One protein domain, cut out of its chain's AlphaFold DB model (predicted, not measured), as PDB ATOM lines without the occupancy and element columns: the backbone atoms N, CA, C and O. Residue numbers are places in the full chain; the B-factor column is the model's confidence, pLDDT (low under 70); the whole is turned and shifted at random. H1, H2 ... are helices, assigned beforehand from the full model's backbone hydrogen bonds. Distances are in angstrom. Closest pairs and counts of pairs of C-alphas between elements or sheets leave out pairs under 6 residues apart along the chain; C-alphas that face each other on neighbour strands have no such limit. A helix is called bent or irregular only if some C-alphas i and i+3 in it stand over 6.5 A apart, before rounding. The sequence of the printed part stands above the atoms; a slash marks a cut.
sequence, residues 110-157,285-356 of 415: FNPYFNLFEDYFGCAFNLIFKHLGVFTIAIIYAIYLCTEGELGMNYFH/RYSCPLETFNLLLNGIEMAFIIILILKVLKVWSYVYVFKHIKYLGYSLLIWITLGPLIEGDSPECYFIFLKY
ATOM      1  N   PHE A 110      11.868  36.159  31.648       48.50
ATOM      2  CA  PHE A 110      10.619  36.565  31.033       48.50
ATOM      3  C   PHE A 110      10.933  37.276  29.728       48.50
ATOM      4  O   PHE A 110      11.877  38.061  29.629       48.50
ATOM      5  N   ASN A 111      10.159  36.928  28.710       41.69
ATOM      6  CA  ASN A 111      10.269  37.533  27.403       41.69
ATOM      7  C   ASN A 111       9.919  39.027  27.559       41.69
ATOM      8  O   ASN A 111       8.800  39.317  27.987       41.69
ATOM      9  N   PRO A 112      10.822  39.973  27.243       50.38
ATOM     10  CA  PRO A 112      10.614  41.407  27.492       50.38
ATOM     11  C   PRO A 112       9.414  42.006  26.739       50.38
ATOM     12  O   PRO A 112       9.026  43.137  26.987       50.38
ATOM     13  N   TYR A 113       8.782  41.248  25.843       49.12
ATOM     14  CA  TYR A 113       7.626  41.693  25.069       49.12
ATOM     15  C   TYR A 113       6.298  41.761  25.850       49.12
ATOM     16  O   TYR A 113       5.301  42.163  25.258       49.12
ATOM     17  N   PHE A 114       6.245  41.377  27.135       47.62
ATOM     18  CA  PHE A 114       4.985  41.309  27.902       47.62
ATOM     19  C   PHE A 114       4.943  42.093  29.220       47.62
ATOM     20  O   PHE A 114       3.989  41.939  29.979       47.62
ATOM     21  N   ASN A 115       5.895  42.988  29.489       53.06
ATOM     22  CA  ASN A 115       5.696  43.976  30.553       53.06
ATOM     23  C   ASN A 115       4.882  45.164  30.018       53.06
ATOM     24  O   ASN A 115       5.409  46.231  29.719       53.06
ATOM     25  N   LEU A 116       3.563  44.970  29.910       56.31
ATOM     26  CA  LEU A 116       2.587  45.961  29.422       56.31
ATOM     27  C   LEU A 116       2.491  47.252  30.260       56.31
ATOM     28  O   LEU A 116       1.750  48.158  29.889       56.31
ATOM     29  N   PHE A 117       3.220  47.359  31.373       60.56
ATOM     30  CA  PHE A 117       3.103  48.466  32.326       60.56
ATOM     31  C   PHE A 117       4.442  49.128  32.681       60.56
ATOM     32  O   PHE A 117       4.525  49.815  33.697       60.56
ATOM     33  N   GLU A 118       5.495  48.925  31.881       67.62
ATOM     34  CA  GLU A 118       6.774  49.618  32.112       67.62
ATOM     35  C   GLU A 118       6.702  51.115  31.800       67.62
ATOM     36  O   GLU A 118       7.387  51.913  32.440       67.62
ATOM     37  N   ASP A 119       5.845  51.513  30.859       78.75
ATOM     38  CA  ASP A 119       5.690  52.900  30.451       78.75
ATOM     39  C   ASP A 119       4.221  53.319  30.270       78.75
ATOM     40  O   ASP A 119       3.277  52.524  30.237       78.75
ATOM     41  N   TYR A 120       4.027  54.636  30.163       84.38
ATOM     42  CA  TYR A 120       2.715  55.232  29.922       84.38
ATOM     43  C   TYR A 120       2.075  54.709  28.629       84.38
ATOM     44  O   TYR A 120       0.862  54.502  28.587       84.38
ATOM     45  N   PHE A 121       2.875  54.485  27.580       84.69
ATOM     46  CA  PHE A 121       2.376  53.993  26.298       84.69
ATOM     47  C   PHE A 121       1.825  52.575  26.413       84.69
ATOM     48  O   PHE A 121       0.733  52.330  25.906       84.69
ATOM     49  N   GLY A 122       2.513  51.671  27.112       84.12
ATOM     50  CA  GLY A 122       2.043  50.319  27.388       84.12
ATOM     51  C   GLY A 122       0.698  50.332  28.106       84.12
ATOM     52  O   GLY A 122      -0.254  49.703  27.638       84.12
ATOM     53  N   CYS A 123       0.568  51.151  29.156       86.69
ATOM     54  CA  CYS A 123      -0.713  51.282  29.842       86.69
ATOM     55  C   CYS A 123      -1.809  51.872  28.935       86.69
ATOM     56  O   CYS A 123      -2.935  51.372  28.920       86.69
ATOM     57  N   ALA A 124      -1.494  52.903  28.148       90.25
ATOM     58  CA  ALA A 124      -2.448  53.522  27.230       90.25
ATOM     59  C   ALA A 124      -2.918  52.550  26.138       90.25
ATOM     60  O   ALA A 124      -4.113  52.478  25.854       90.25
ATOM     61  N   PHE A 125      -2.011  51.769  25.548       88.38
ATOM     62  CA  PHE A 125      -2.373  50.742  24.574       88.38
ATOM     63  C   PHE A 125      -3.209  49.639  25.210       88.38
ATOM     64  O   PHE A 125      -4.220  49.256  24.628       88.38
ATOM     65  N   ASN A 126      -2.840  49.166  26.403       86.56
ATOM     66  CA  ASN A 126      -3.622  48.164  27.120       86.56
ATOM     67  C   ASN A 126      -5.056  48.652  27.379       86.56
ATOM     68  O   ASN A 126      -6.010  47.937  27.085       86.56
ATOM     69  N   LEU A 127      -5.208  49.899  27.836       90.12
ATOM     70  CA  LEU A 127      -6.507  50.548  28.011       90.12
ATOM     71  C   LEU A 127      -7.297  50.588  26.692       90.12
ATOM     72  O   LEU A 127      -8.445  50.149  26.641       90.12
ATOM     73  N   ILE A 128      -6.682  51.085  25.613       91.12
ATOM     74  CA  ILE A 128      -7.335  51.201  24.301       91.12
ATOM     75  C   ILE A 128      -7.782  49.830  23.799       91.12
ATOM     76  O   ILE A 128      -8.930  49.685  23.395       91.12
ATOM     77  N   PHE A 129      -6.912  48.819  23.829       88.19
ATOM     78  CA  PHE A 129      -7.240  47.490  23.319       88.19
ATOM     79  C   PHE A 129      -8.277  46.767  24.180       88.19
ATOM     80  O   PHE A 129      -9.168  46.133  23.607       88.19
ATOM     81  N   LYS A 130      -8.213  46.904  25.516       89.00
ATOM     82  CA  LYS A 130      -9.227  46.364  26.437       89.00
ATOM     83  C   LYS A 130     -10.615  46.862  26.040       89.00
ATOM     84  O   LYS A 130     -11.494  46.056  25.737       89.00
ATOM     85  N   HIS A 131     -10.784  48.177  25.955       93.00
ATOM     86  CA  HIS A 131     -12.096  48.767  25.708       93.00
ATOM     87  C   HIS A 131     -12.542  48.654  24.244       93.00
ATOM     88  O   HIS A 131     -13.702  48.364  23.953       93.00
ATOM     89  N   LEU A 132     -11.624  48.800  23.280       93.12
ATOM     90  CA  LEU A 132     -11.946  48.681  21.854       93.12
ATOM     91  C   LEU A 132     -12.506  47.296  21.504       93.12
ATOM     92  O   LEU A 132     -13.426  47.194  20.691       93.12
ATOM     93  N   GLY A 133     -11.984  46.235  22.127       89.06
ATOM     94  CA  GLY A 133     -12.508  44.878  21.970       89.06
ATOM     95  C   GLY A 133     -13.963  44.757  22.433       89.06
ATOM     96  O   GLY A 133     -14.819  44.299  21.671       89.06
ATOM     97  N   VAL A 134     -14.256  45.234  23.647       90.38
ATOM     98  CA  VAL A 134     -15.606  45.209  24.235       90.38
ATOM     99  C   VAL A 134     -16.583  46.029  23.390       90.38
ATOM    100  O   VAL A 134     -17.637  45.517  23.005       90.38
ATOM    101  N   PHE A 135     -16.217  47.257  23.008       93.94
ATOM    102  CA  PHE A 135     -17.053  48.105  22.154       93.94
ATOM    103  C   PHE A 135     -17.323  47.481  20.784       93.94
ATOM    104  O   PHE A 135     -18.453  47.542  20.301       93.94
ATOM    105  N   THR A 136     -16.326  46.846  20.163       93.44
ATOM    106  CA  THR A 136     -16.496  46.204  18.849       93.44
ATOM    107  C   THR A 136     -17.530  45.082  18.923       93.44
ATOM    108  O   THR A 136     -18.447  45.031  18.102       93.44
ATOM    109  N   ILE A 137     -17.442  44.220  19.944       92.06
ATOM    110  CA  ILE A 137     -18.426  43.150  20.174       92.06
ATOM    111  C   ILE A 137     -19.810  43.754  20.422       92.06
ATOM    112  O   ILE A 137     -20.796  43.313  19.829       92.06
ATOM    113  N   ALA A 138     -19.892  44.796  21.248       94.25
ATOM    114  CA  ALA A 138     -21.154  45.440  21.581       94.25
ATOM    115  C   ALA A 138     -21.824  46.108  20.363       94.25
ATOM    116  O   ALA A 138     -23.043  46.019  20.209       94.25
ATOM    117  N   ILE A 139     -21.050  46.723  19.461       95.81
ATOM    118  CA  ILE A 139     -21.545  47.296  18.198       95.81
ATOM    119  C   ILE A 139     -22.086  46.199  17.281       95.81
ATOM    120  O   ILE A 139     -23.179  46.347  16.736       95.81
ATOM    121  N   ILE A 140     -21.368  45.082  17.142       94.44
ATOM    122  CA  ILE A 140     -21.835  43.936  16.350       94.44
ATOM    123  C   ILE A 140     -23.175  43.432  16.904       94.44
ATOM    124  O   ILE A 140     -24.136  43.280  16.153       94.44
ATOM    125  N   TYR A 141     -23.277  43.255  18.226       94.75
ATOM    126  CA  TYR A 141     -24.523  42.874  18.899       94.75
ATOM    127  C   TYR A 141     -25.649  43.881  18.640       94.75
ATOM    128  O   TYR A 141     -26.780  43.483  18.357       94.75
ATOM    129  N   ALA A 142     -25.352  45.180  18.703       95.94
ATOM    130  CA  ALA A 142     -26.323  46.231  18.430       95.94
ATOM    131  C   ALA A 142     -26.871  46.145  16.999       95.94
ATOM    132  O   ALA A 142     -28.082  46.255  16.820       95.94
ATOM    133  N   ILE A 143     -26.008  45.916  16.002       95.62
ATOM    134  CA  ILE A 143     -26.408  45.765  14.596       95.62
ATOM    135  C   ILE A 143     -27.360  44.576  14.445       95.62
ATOM    136  O   ILE A 143     -28.462  44.756  13.930       95.62
ATOM    137  N   TYR A 144     -26.991  43.402  14.975       94.38
ATOM    138  CA  TYR A 144     -27.856  42.218  14.937       94.38
ATOM    139  C   TYR A 144     -29.218  42.478  15.591       94.38
ATOM    140  O   TYR A 144     -30.251  42.158  15.014       94.38
ATOM    141  N   LEU A 145     -29.254  43.108  16.768       93.00
ATOM    142  CA  LEU A 145     -30.517  43.396  17.453       93.00
ATOM    143  C   LEU A 145     -31.382  44.425  16.720       93.00
ATOM    144  O   LEU A 145     -32.606  44.321  16.761       93.00
ATOM    145  N   CYS A 146     -30.773  45.420  16.073       93.06
ATOM    146  CA  CYS A 146     -31.503  46.423  15.303       93.06
ATOM    147  C   CYS A 146     -32.124  45.817  14.041       93.06
ATOM    148  O   CYS A 146     -33.329  45.959  13.850       93.06
ATOM    149  N   THR A 147     -31.344  45.091  13.234       91.00
ATOM    150  CA  THR A 147     -31.848  44.432  12.016       91.00
ATOM    151  C   THR A 147     -33.006  43.486  12.331       91.00
ATOM    152  O   THR A 147     -34.001  43.428  11.616       91.00
ATOM    153  N   GLU A 148     -32.923  42.780  13.452       87.50
ATOM    154  CA  GLU A 148     -33.929  41.795  13.842       87.50
ATOM    155  C   GLU A 148     -35.161  42.411  14.494       87.50
ATOM    156  O   GLU A 148     -36.267  41.892  14.360       87.50
ATOM    157  N   GLY A 149     -35.000  43.553  15.163       87.38
ATOM    158  CA  GLY A 149     -36.131  44.349  15.630       87.38
ATOM    159  C   GLY A 149     -36.996  44.880  14.481       87.38
ATOM    160  O   GLY A 149     -38.197  45.058  14.674       87.38
ATOM    161  N   GLU A 150     -36.402  45.110  13.307       89.06
ATOM    162  CA  GLU A 150     -37.109  45.532  12.090       89.06
ATOM    163  C   GLU A 150     -37.755  44.358  11.343       89.06
ATOM    164  O   GLU A 150     -38.852  44.503  10.805       89.06
ATOM    165  N   LEU A 151     -37.105  43.189  11.326       86.94
ATOM    166  CA  LEU A 151     -37.624  41.988  10.658       86.94
ATOM    167  C   LEU A 151     -38.668  41.232  11.495       86.94
ATOM    168  O   LEU A 151     -39.547  40.565  10.942       86.94
ATOM    169  N   GLY A 152     -38.582  41.310  12.822       86.12
ATOM    170  CA  GLY A 152     -39.484  40.621  13.735       86.12
ATOM    171  C   GLY A 152     -40.908  41.182  13.697       86.12
ATOM    172  O   GLY A 152     -41.129  42.390  13.641       86.12
ATOM    173  N   MET A 153     -41.909  40.308  13.840       82.56
ATOM    174  CA  MET A 153     -43.302  40.729  14.027       82.56
ATOM    175  C   MET A 153     -43.681  40.694  15.509       82.56
ATOM    176  O   MET A 153     -43.446  39.705  16.206       82.56
ATOM    177  N   ASN A 154     -44.300  41.771  16.002       87.50
ATOM    178  CA  ASN A 154     -44.809  41.819  17.372       87.50
ATOM    179  C   ASN A 154     -45.920  40.768  17.551       87.50
ATOM    180  O   ASN A 154     -46.916  40.799  16.824       87.50
ATOM    181  N   TYR A 155     -45.756  39.870  18.530       81.88
ATOM    182  CA  TYR A 155     -46.699  38.782  18.790       81.88
ATOM    183  C   TYR A 155     -48.132  39.271  18.963       81.88
ATOM    184  O   TYR A 155     -49.040  38.761  18.312       81.88
ATOM    185  N   PHE A 156     -48.323  40.288  19.807       84.38
ATOM    186  CA  PHE A 156     -49.646  40.795  20.151       84.38
ATOM    187  C   PHE A 156     -50.375  41.315  18.919       84.38
ATOM    188  O   PHE A 156     -51.540  40.995  18.718       84.38
ATOM    189  N   HIS A 157     -49.664  42.029  18.048       85.69
ATOM    190  CA  HIS A 157     -50.239  42.550  16.814       85.69
ATOM    191  C   HIS A 157     -50.599  41.432  15.821       85.69
ATOM    192  O   HIS A 157     -51.607  41.518  15.124       85.69
ATOM    193  N   ARG A 285       6.573  50.966  42.243       63.25
ATOM    194  CA  ARG A 285       5.521  50.498  41.340       63.25
ATOM    195  C   ARG A 285       5.045  51.682  40.516       63.25
ATOM    196  O   ARG A 285       4.667  52.709  41.075       63.25
ATOM    197  N   TYR A 286       5.070  51.535  39.196       71.25
ATOM    198  CA  TYR A 286       4.392  52.481  38.326       71.25
ATOM    199  C   TYR A 286       2.885  52.328  38.543       71.25
ATOM    200  O   TYR A 286       2.309  51.287  38.233       71.25
ATOM    201  N   SER A 287       2.258  53.349  39.121       76.69
ATOM    202  CA  SER A 287       0.801  53.439  39.170       76.69
ATOM    203  C   SER A 287       0.337  54.062  37.865       76.69
ATOM    204  O   SER A 287       0.701  55.205  37.567       76.69
ATOM    205  N   CYS A 288      -0.416  53.312  37.057       83.12
ATOM    206  CA  CYS A 288      -0.872  53.849  35.789       83.12
ATOM    207  C   CYS A 288      -1.843  55.020  36.026       83.12
ATOM    208  O   CYS A 288      -2.907  54.829  36.617       83.12
ATOM    209  N   PRO A 289      -1.548  56.233  35.516       86.44
ATOM    210  CA  PRO A 289      -2.405  57.400  35.722       86.44
ATOM    211  C   PRO A 289      -3.755  57.285  34.998       86.44
ATOM    212  O   PRO A 289      -4.641  58.110  35.213       86.44
ATOM    213  N   LEU A 290      -3.915  56.282  34.129       90.06
ATOM    214  CA  LEU A 290      -5.136  56.020  33.374       90.06
ATOM    215  C   LEU A 290      -6.114  55.081  34.094       90.06
ATOM    216  O   LEU A 290      -7.173  54.797  33.543       90.06
ATOM    217  N   GLU A 291      -5.821  54.638  35.319       86.56
ATOM    218  CA  GLU A 291      -6.722  53.753  36.072       86.56
ATOM    219  C   GLU A 291      -8.090  54.406  36.341       86.56
ATOM    220  O   GLU A 291      -9.141  53.771  36.267       86.56
ATOM    221  N   THR A 292      -8.108  55.721  36.568       88.44
ATOM    222  CA  THR A 292      -9.356  56.487  36.713       88.44
ATOM    223  C   THR A 292     -10.172  56.509  35.419       88.44
ATOM    224  O   THR A 292     -11.401  56.436  35.465       88.44
ATOM    225  N   PHE A 293      -9.505  56.561  34.262       91.38
ATOM    226  CA  PHE A 293     -10.147  56.475  32.951       91.38
ATOM    227  C   PHE A 293     -10.642  55.059  32.644       91.38
ATOM    228  O   PHE A 293     -11.730  54.924  32.094       91.38
ATOM    229  N   ASN A 294      -9.897  54.021  33.042       89.38
ATOM    230  CA  ASN A 294     -10.319  52.619  32.964       89.38
ATOM    231  C   ASN A 294     -11.650  52.413  33.697       89.38
ATOM    232  O   ASN A 294     -12.609  51.911  33.118       89.38
ATOM    233  N   LEU A 295     -11.757  52.897  34.940       87.88
ATOM    234  CA  LEU A 295     -13.000  52.820  35.712       87.88
ATOM    235  C   LEU A 295     -14.172  53.528  35.012       87.88
ATOM    236  O   LEU A 295     -15.280  52.990  34.958       87.88
ATOM    237  N   LEU A 296     -13.933  54.718  34.454       93.56
ATOM    238  CA  LEU A 296     -14.952  55.471  33.719       93.56
ATOM    239  C   LEU A 296     -15.408  54.734  32.450       93.56
ATOM    240  O   LEU A 296     -16.609  54.648  32.198       93.56
ATOM    241  N   LEU A 297     -14.475  54.178  31.673       93.69
ATOM    242  CA  LEU A 297     -14.786  53.416  30.464       93.69
ATOM    243  C   LEU A 297     -15.524  52.111  30.787       93.69
ATOM    244  O   LEU A 297     -16.537  51.844  30.148       93.69
ATOM    245  N   ASN A 298     -15.124  51.384  31.836       90.94
ATOM    246  CA  ASN A 298     -15.872  50.223  32.338       90.94
ATOM    247  C   ASN A 298     -17.321  50.608  32.703       90.94
ATOM    248  O   ASN A 298     -18.264  49.880  32.397       90.94
ATOM    249  N   GLY A 299     -17.525  51.781  33.315       91.38
ATOM    250  CA  GLY A 299     -18.862  52.305  33.613       91.38
ATOM    251  C   GLY A 299     -19.700  52.580  32.357       91.38
ATOM    252  O   GLY A 299     -20.878  52.217  32.304       91.38
ATOM    253  N   ILE A 300     -19.097  53.178  31.323       95.06
ATOM    254  CA  ILE A 300     -19.754  53.424  30.028       95.06
ATOM    255  C   ILE A 300     -20.101  52.102  29.334       95.06
ATOM    256  O   ILE A 300     -21.213  51.945  28.825       95.06
ATOM    257  N   GLU A 301     -19.186  51.137  29.337       93.06
ATOM    258  CA  GLU A 301     -19.403  49.802  28.774       93.06
ATOM    259  C   GLU A 301     -20.544  49.076  29.480       93.06
ATOM    260  O   GLU A 301     -21.436  48.542  28.820       93.06
ATOM    261  N   MET A 302     -20.581  49.128  30.813       92.69
ATOM    262  CA  MET A 302     -21.662  48.544  31.601       92.69
ATOM    263  C   MET A 302     -23.015  49.173  31.245       92.69
ATOM    264  O   MET A 302     -23.990  48.453  31.022       92.69
ATOM    265  N   ALA A 303     -23.081  50.503  31.128       94.44
ATOM    266  CA  ALA A 303     -24.295  51.195  30.706       94.44
ATOM    267  C   ALA A 303     -24.737  50.765  29.295       94.44
ATOM    268  O   ALA A 303     -25.922  50.508  29.065       94.44
ATOM    269  N   PHE A 304     -23.794  50.622  28.360       95.12
ATOM    270  CA  PHE A 304     -24.080  50.175  26.997       95.12
ATOM    271  C   PHE A 304     -24.593  48.727  26.959       95.12
ATOM    272  O   PHE A 304     -25.582  48.433  26.285       95.12
ATOM    273  N   ILE A 305     -23.988  47.832  27.741       93.44
ATOM    274  CA  ILE A 305     -24.430  46.442  27.889       93.44
ATOM    275  C   ILE A 305     -25.848  46.381  28.476       93.44
ATOM    276  O   ILE A 305     -26.687  45.649  27.950       93.44
ATOM    277  N   ILE A 306     -26.169  47.187  29.494       93.75
ATOM    278  CA  ILE A 306     -27.530  47.271  30.055       93.75
ATOM    279  C   ILE A 306     -28.542  47.690  28.978       93.75
ATOM    280  O   ILE A 306     -29.603  47.073  28.854       93.75
ATOM    281  N   ILE A 307     -28.211  48.686  28.150       95.69
ATOM    282  CA  ILE A 307     -29.065  49.112  27.029       95.69
ATOM    283  C   ILE A 307     -29.288  47.957  26.039       95.69
ATOM    284  O   ILE A 307     -30.417  47.750  25.579       95.69
ATOM    285  N   LEU A 308     -28.245  47.179  25.728       95.44
ATOM    286  CA  LEU A 308     -28.362  46.006  24.860       95.44
ATOM    287  C   LEU A 308     -29.278  44.937  25.461       95.44
ATOM    288  O   LEU A 308     -30.136  44.424  24.747       95.44
ATOM    289  N   ILE A 309     -29.177  44.644  26.759       94.62
ATOM    290  CA  ILE A 309     -30.070  43.686  27.433       94.62
ATOM    291  C   ILE A 309     -31.526  44.130  27.323       94.62
ATOM    292  O   ILE A 309     -32.384  43.326  26.965       94.62
ATOM    293  N   LEU A 310     -31.822  45.404  27.596       94.88
ATOM    294  CA  LEU A 310     -33.188  45.923  27.496       94.88
ATOM    295  C   LEU A 310     -33.744  45.746  26.074       94.88
ATOM    296  O   LEU A 310     -34.906  45.367  25.904       94.88
ATOM    297  N   LYS A 311     -32.905  45.939  25.046       94.62
ATOM    298  CA  LYS A 311     -33.269  45.641  23.653       94.62
ATOM    299  C   LYS A 311     -33.476  44.144  23.409       94.62
ATOM    300  O   LYS A 311     -34.470  43.792  22.782       94.62
ATOM    301  N   VAL A 312     -32.605  43.269  23.916       94.31
ATOM    302  CA  VAL A 312     -32.753  41.803  23.808       94.31
ATOM    303  C   VAL A 312     -34.076  41.344  24.421       94.31
ATOM    304  O   VAL A 312     -34.824  40.619  23.772       94.31
ATOM    305  N   LEU A 313     -34.399  41.805  25.633       92.81
ATOM    306  CA  LEU A 313     -35.650  41.472  26.319       92.81
ATOM    307  C   LEU A 313     -36.869  41.923  25.510       92.81
ATOM    308  O   LEU A 313     -37.847  41.184  25.397       92.81
ATOM    309  N   LYS A 314     -36.794  43.106  24.888       92.69
ATOM    310  CA  LYS A 314     -37.832  43.575  23.969       92.69
ATOM    311  C   LYS A 314     -37.946  42.653  22.753       92.69
ATOM    312  O   LYS A 314     -39.053  42.230  22.438       92.69
ATOM    313  N   VAL A 315     -36.833  42.299  22.106       91.56
ATOM    314  CA  VAL A 315     -36.803  41.409  20.928       91.56
ATOM    315  C   VAL A 315     -37.326  40.008  21.260       91.56
ATOM    316  O   VAL A 315     -38.008  39.403  20.444       91.56
ATOM    317  N   TRP A 316     -37.113  39.497  22.473       90.69
ATOM    318  CA  TRP A 316     -37.645  38.191  22.886       90.69
ATOM    319  C   TRP A 316     -39.175  38.103  22.907       90.69
ATOM    320  O   TRP A 316     -39.706  36.995  22.839       90.69
ATOM    321  N   SER A 317     -39.881  39.237  22.960       88.50
ATOM    322  CA  SER A 317     -41.348  39.284  22.845       88.50
ATOM    323  C   SER A 317     -41.871  39.163  21.404       88.50
ATOM    324  O   SER A 317     -43.076  39.021  21.192       88.50
ATOM    325  N   TYR A 318     -40.988  39.224  20.404       88.06
ATOM    326  CA  TYR A 318     -41.360  39.115  18.997       88.06
ATOM    327  C   TYR A 318     -41.458  37.645  18.578       88.06
ATOM    328  O   TYR A 318     -40.731  36.776  19.069       88.06
ATOM    329  N   VAL A 319     -42.344  37.368  17.623       83.56
ATOM    330  CA  VAL A 319     -42.448  36.052  16.976       83.56
ATOM    331  C   VAL A 319     -41.684  36.069  15.664       83.56
ATOM    332  O   VAL A 319     -41.483  37.121  15.062       83.56
ATOM    333  N   TYR A 320     -41.235  34.885  15.242       78.94
ATOM    334  CA  TYR A 320     -40.389  34.673  14.063       78.94
ATOM    335  C   TYR A 320     -38.984  35.274  14.164       78.94
ATOM    336  O   TYR A 320     -38.270  35.347  13.171       78.94
ATOM    337  N   VAL A 321     -38.545  35.613  15.376       79.88
ATOM    338  CA  VAL A 321     -37.144  35.937  15.659       79.88
ATOM    339  C   VAL A 321     -36.286  34.698  15.428       79.88
ATOM    340  O   VAL A 321     -36.607  33.604  15.911       79.88
ATOM    341  N   PHE A 322     -35.171  34.852  14.715       80.75
ATOM    342  CA  PHE A 322     -34.282  33.728  14.466       80.75
ATOM    343  C   PHE A 322     -33.735  33.143  15.774       80.75
ATOM    344  O   PHE A 322     -33.345  33.853  16.704       80.75
ATOM    345  N   LYS A 323     -33.627  31.809  15.822       87.19
ATOM    346  CA  LYS A 323     -33.100  31.072  16.985       87.19
ATOM    347  C   LYS A 323     -31.730  31.589  17.447       87.19
ATOM    348  O   LYS A 323     -31.457  31.573  18.643       87.19
ATOM    349  N   HIS A 324     -30.898  32.079  16.524       85.69
ATOM    350  CA  HIS A 324     -29.558  32.582  16.833       85.69
ATOM    351  C   HIS A 324     -29.571  33.793  17.787       85.69
ATOM    352  O   HIS A 324     -28.695  33.888  18.639       85.69
ATOM    353  N   ILE A 325     -30.595  34.653  17.748       88.88
ATOM    354  CA  ILE A 325     -30.695  35.837  18.625       88.88
ATOM    355  C   ILE A 325     -31.004  35.448  20.065       88.88
ATOM    356  O   ILE A 325     -30.534  36.093  21.001       88.88
ATOM    357  N   LYS A 326     -31.768  34.369  20.270       90.50
ATOM    358  CA  LYS A 326     -32.000  33.836  21.617       90.50
ATOM    359  C   LYS A 326     -30.683  33.368  22.231       90.50
ATOM    360  O   LYS A 326     -30.375  33.750  23.353       90.50
ATOM    361  N   TYR A 327     -29.867  32.638  21.464       92.75
ATOM    362  CA  TYR A 327     -28.529  32.221  21.900       92.75
ATOM    363  C   TYR A 327     -27.576  33.394  22.123       92.75
ATOM    364  O   TYR A 327     -26.811  33.383  23.085       92.75
ATOM    365  N   LEU A 328     -27.654  34.425  21.285       90.56
ATOM    366  CA  LEU A 328     -26.887  35.658  21.446       90.56
ATOM    367  C   LEU A 328     -27.290  36.395  22.735       90.56
ATOM    368  O   LEU A 328     -26.430  36.801  23.512       90.56
ATOM    369  N   GLY A 329     -28.589  36.463  23.035       92.62
ATOM    370  CA  GLY A 329     -29.098  36.976  24.308       92.62
ATOM    371  C   GLY A 329     -28.635  36.158  25.518       92.62
ATOM    372  O   GLY A 329     -28.199  36.736  26.510       92.62
ATOM    373  N   TYR A 330     -28.654  34.823  25.437       94.38
ATOM    374  CA  TYR A 330     -28.111  33.965  26.500       94.38
ATOM    375  C   TYR A 330     -26.606  34.156  26.687       94.38
ATOM    376  O   TYR A 330     -26.141  34.211  27.820       94.38
ATOM    377  N   SER A 331     -25.855  34.319  25.597       92.31
ATOM    378  CA  SER A 331     -24.414  34.589  25.650       92.31
ATOM    379  C   SER A 331     -24.126  35.915  26.354       92.31
ATOM    380  O   SER A 331     -23.230  35.971  27.191       92.31
ATOM    381  N   LEU A 332     -24.932  36.952  26.099       92.69
ATOM    382  CA  LEU A 332     -24.834  38.237  26.797       92.69
ATOM    383  C   LEU A 332     -25.120  38.099  28.304       92.69
ATOM    384  O   LEU A 332     -24.382  38.640  29.121       92.69
ATOM    385  N   LEU A 333     -26.152  37.337  28.687       92.06
ATOM    386  CA  LEU A 333     -26.467  37.075  30.100       92.06
ATOM    387  C   LEU A 333     -25.357  36.284  30.807       92.06
ATOM    388  O   LEU A 333     -25.011  36.588  31.950       92.06
ATOM    389  N   ILE A 334     -24.771  35.296  30.128       91.69
ATOM    390  CA  ILE A 334     -23.629  34.533  30.644       91.69
ATOM    391  C   ILE A 334     -22.418  35.450  30.807       91.69
ATOM    392  O   ILE A 334     -21.778  35.426  31.850       91.69
ATOM    393  N   TRP A 335     -22.131  36.301  29.820       88.12
ATOM    394  CA  TRP A 335     -21.016  37.242  29.895       88.12
ATOM    395  C   TRP A 335     -21.155  38.193  31.089       88.12
ATOM    396  O   TRP A 335     -20.187  38.421  31.800       88.12
ATOM    397  N   ILE A 336     -22.357  38.679  31.390       88.06
ATOM    398  CA  ILE A 336     -22.571  39.571  32.541       88.06
ATOM    399  C   ILE A 336     -22.449  38.832  33.871       88.06
ATOM    400  O   ILE A 336     -21.884  39.360  34.823       88.06
ATOM    401  N   THR A 337     -22.995  37.621  33.954       88.88
ATOM    402  CA  THR A 337     -22.992  36.848  35.205       88.88
ATOM    403  C   THR A 337     -21.621  36.250  35.516       88.88
ATOM    404  O   THR A 337     -21.240  36.195  36.682       88.88
ATOM    405  N   LEU A 338     -20.866  35.835  34.494       87.69
ATOM    406  CA  LEU A 338     -19.540  35.231  34.644       87.69
ATOM    407  C   LEU A 338     -18.384  36.214  34.445       87.69
ATOM    408  O   LEU A 338     -17.287  35.927  34.906       87.69
ATOM    409  N   GLY A 339     -18.594  37.353  33.787       81.25
ATOM    410  CA  GLY A 339     -17.544  38.335  33.493       81.25
ATOM    411  C   GLY A 339     -16.759  38.758  34.738       81.25
ATOM    412  O   GLY A 339     -15.549  38.533  34.773       81.25
ATOM    413  N   PRO A 340     -17.432  39.230  35.805       75.19
ATOM    414  CA  PRO A 340     -16.767  39.590  37.060       75.19
ATOM    415  C   PRO A 340     -16.066  38.420  37.765       75.19
ATOM    416  O   PRO A 340     -15.204  38.641  38.601       75.19
ATOM    417  N   LEU A 341     -16.441  37.170  37.464       69.69
ATOM    418  CA  LEU A 341     -15.812  35.980  38.049       69.69
ATOM    419  C   LEU A 341     -14.540  35.559  37.301       69.69
ATOM    420  O   LEU A 341     -13.715  34.843  37.863       69.69
ATOM    421  N   ILE A 342     -14.398  35.965  36.036       70.56
ATOM    422  CA  ILE A 342     -13.222  35.673  35.206       70.56
ATOM    423  C   ILE A 342     -12.112  36.704  35.471       70.56
ATOM    424  O   ILE A 342     -10.934  36.348  35.456       70.56
ATOM    425  N   GLU A 343     -12.466  37.950  35.802       61.59
ATOM    426  CA  GLU A 343     -11.543  38.943  36.371       61.59
ATOM    427  C   GLU A 343     -11.336  38.667  37.871       61.59
ATOM    428  O   GLU A 343     -11.802  39.380  38.751       61.59
ATOM    429  N   GLY A 344     -10.624  37.582  38.185       44.19
ATOM    430  CA  GLY A 344     -10.052  37.411  39.515       44.19
ATOM    431  C   GLY A 344      -9.041  38.530  39.776       44.19
ATOM    432  O   GLY A 344      -7.933  38.487  39.244       44.19
ATOM    433  N   ASP A 345      -9.427  39.508  40.597       42.97
ATOM    434  CA  ASP A 345      -8.652  40.663  41.083       42.97
ATOM    435  C   ASP A 345      -7.424  40.283  41.938       42.97
ATOM    436  O   ASP A 345      -7.061  40.981  42.883       42.97
ATOM    437  N   SER A 346      -6.746  39.168  41.664       44.41
ATOM    438  CA  SER A 346      -5.438  38.921  42.260       44.41
ATOM    439  C   SER A 346      -4.394  39.702  41.451       44.41
ATOM    440  O   SER A 346      -4.043  39.258  40.352       44.41
ATOM    441  N   PRO A 347      -3.839  40.824  41.956       41.50
ATOM    442  CA  PRO A 347      -2.712  41.510  41.316       41.50
ATOM    443  C   PRO A 347      -1.517  40.570  41.080       41.50
ATOM    444  O   PRO A 347      -0.695  40.813  40.206       41.50
ATOM    445  N   GLU A 348      -1.453  39.447  41.790       38.94
ATOM    446  CA  GLU A 348      -0.491  38.357  41.599       38.94
ATOM    447  C   GLU A 348      -0.564  37.695  40.206       38.94
ATOM    448  O   GLU A 348       0.439  37.161  39.740       38.94
ATOM    449  N   CYS A 349      -1.706  37.777  39.512       37.53
ATOM    450  CA  CYS A 349      -1.870  37.291  38.135       37.53
ATOM    451  C   CYS A 349      -1.457  38.317  37.066       37.53
ATOM    452  O   CYS A 349      -1.221  37.931  35.923       37.53
ATOM    453  N   TYR A 350      -1.360  39.604  37.420       35.19
ATOM    454  CA  TYR A 350      -1.123  40.704  36.473       35.19
ATOM    455  C   TYR A 350       0.215  41.425  36.681       35.19
ATOM    456  O   TYR A 350       0.739  42.032  35.748       35.19
ATOM    457  N   PHE A 351       0.805  41.333  37.875       33.03
ATOM    458  CA  PHE A 351       2.080  41.959  38.205       33.03
ATOM    459  C   PHE A 351       3.166  40.906  38.409       33.03
ATOM    460  O   PHE A 351       3.330  40.336  39.490       33.03
ATOM    461  N   ILE A 352       3.986  40.706  37.377       41.03
ATOM    462  CA  ILE A 352       5.292  40.073  37.543       41.03
ATOM    463  C   ILE A 352       6.262  41.172  37.966       41.03
ATOM    464  O   ILE A 352       6.557  42.101  37.221       41.03
ATOM    465  N   PHE A 353       6.733  41.084  39.209       35.84
ATOM    466  CA  PHE A 353       7.675  42.035  39.785       35.84
ATOM    467  C   PHE A 353       8.926  42.194  38.909       35.84
ATOM    468  O   PHE A 353       9.734  41.268  38.807       35.84
ATOM    469  N   LEU A 354       9.144  43.398  38.376       38.56
ATOM    470  CA  LEU A 354      10.443  43.812  37.855       38.56
ATOM    471  C   LEU A 354      11.477  43.724  38.981       38.56
ATOM    472  O   LEU A 354      11.355  44.362  40.031       38.56
ATOM    473  N   LYS A 355      12.475  42.860  38.792       47.31
ATOM    474  CA  LYS A 355      13.668  42.835  39.635       47.31
ATOM    475  C   LYS A 355      14.626  43.914  39.162       47.31
ATOM    476  O   LYS A 355      14.770  44.113  37.963       47.31
ATOM    477  N   TYR A 356      15.253  44.572  40.136       50.97
ATOM    478  CA  TYR A 356      16.321  45.550  39.957       50.97
ATOM    479  C   TYR A 356      17.359  45.100  38.935       50.97
ATOM    480  O   TYR A 356      17.570  43.904  38.755       50.97
TER     481      TYR A 356
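AT A GLANCE: This is residues 110 to 157 and 285 to 356 of the 415 residues of an uncharacterized protein of Piromyces sp. (strain E2) (UniProt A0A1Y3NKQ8). Two long helices, H1 and H2, run side by side the same way as a slender pair, and a shorter third helix, H3, folds back from the end of H2 and packs on H2 with residues 326 to 333 alone. Farther along, H3 stands free from residue 337 on, and a tail with no named element, residues 343 to 356, runs on from it to the Tyr 356 end of the rod. The printed part has 120 residues, with three named helices in the order H1, H2, H3 and no named strand: the class is all helix. The whole is loose, with a radius of gyration of the C-alphas of 19.2 A, and spans 70 by 23 by 22 A.

HOW THE PARTS SIT: H1, residues 120 to 151, H2, residues 291 to 316, and H3, residues 323 to 342, form a bundle, helices grouped together lengthwise. H1 and H2 touch, with the C-alphas of Gly 149 and Val 315 closest at 6.1 A. They run the same way at a shallow tilt of 12 degrees. H2 and H3 form a helical hairpin, running opposite ways at a shallow tilt of 30 degrees. They touch through residues 309 to 316 of H2 and 326 to 333 of H3, and their closest C-alphas, those of Val 312 and Gly 329, are 6.1 A apart. H1 and H3 are close but not clearly touching: their closest C-alphas, those of Leu 145 and Ile 325, are 7.7 A apart. Residues 153 to 154 pair briefly with residues 318 to 319, antiparallel. Every O i to N i+4 pair is within hydrogen-bond range in H2, against 27 of 28 in H1 and 14 of 16 in H3.

IN THESE COORDINATES: H1 begins at C-alpha 120, at (2.715, 55.232, 29.922), and measures 46.6 A from first to last C-alpha. H2 measures 37.0 A and ends at C-alpha 316, at (-37.645, 38.191, 22.886). H3 measures 27.4 A and ends at C-alpha 342, at (-13.222, 35.673, 35.206). It has a kink of 37 degrees near residue 336 and is irregular, with C-alphas 337 and 340 7.1 A apart.

THE WHOLE: The outline is a rod, and its two farthest C-alphas, those of His 157 and Tyr 356, are 70.5 A apart. Residues 158 to 284 are cut out between H1 and H2, and C-alphas 157 and 285 are 61.4 A apart across the cut. The link from H2 to H3 is short, with 6 residues. Residues 337 to 349 stand free, of which 337 to 342 belong to H3. The mean pLDDT of the printed part is 80.6; it is under 70 at residues 110 to 118, 285, 341 and 343 to 356.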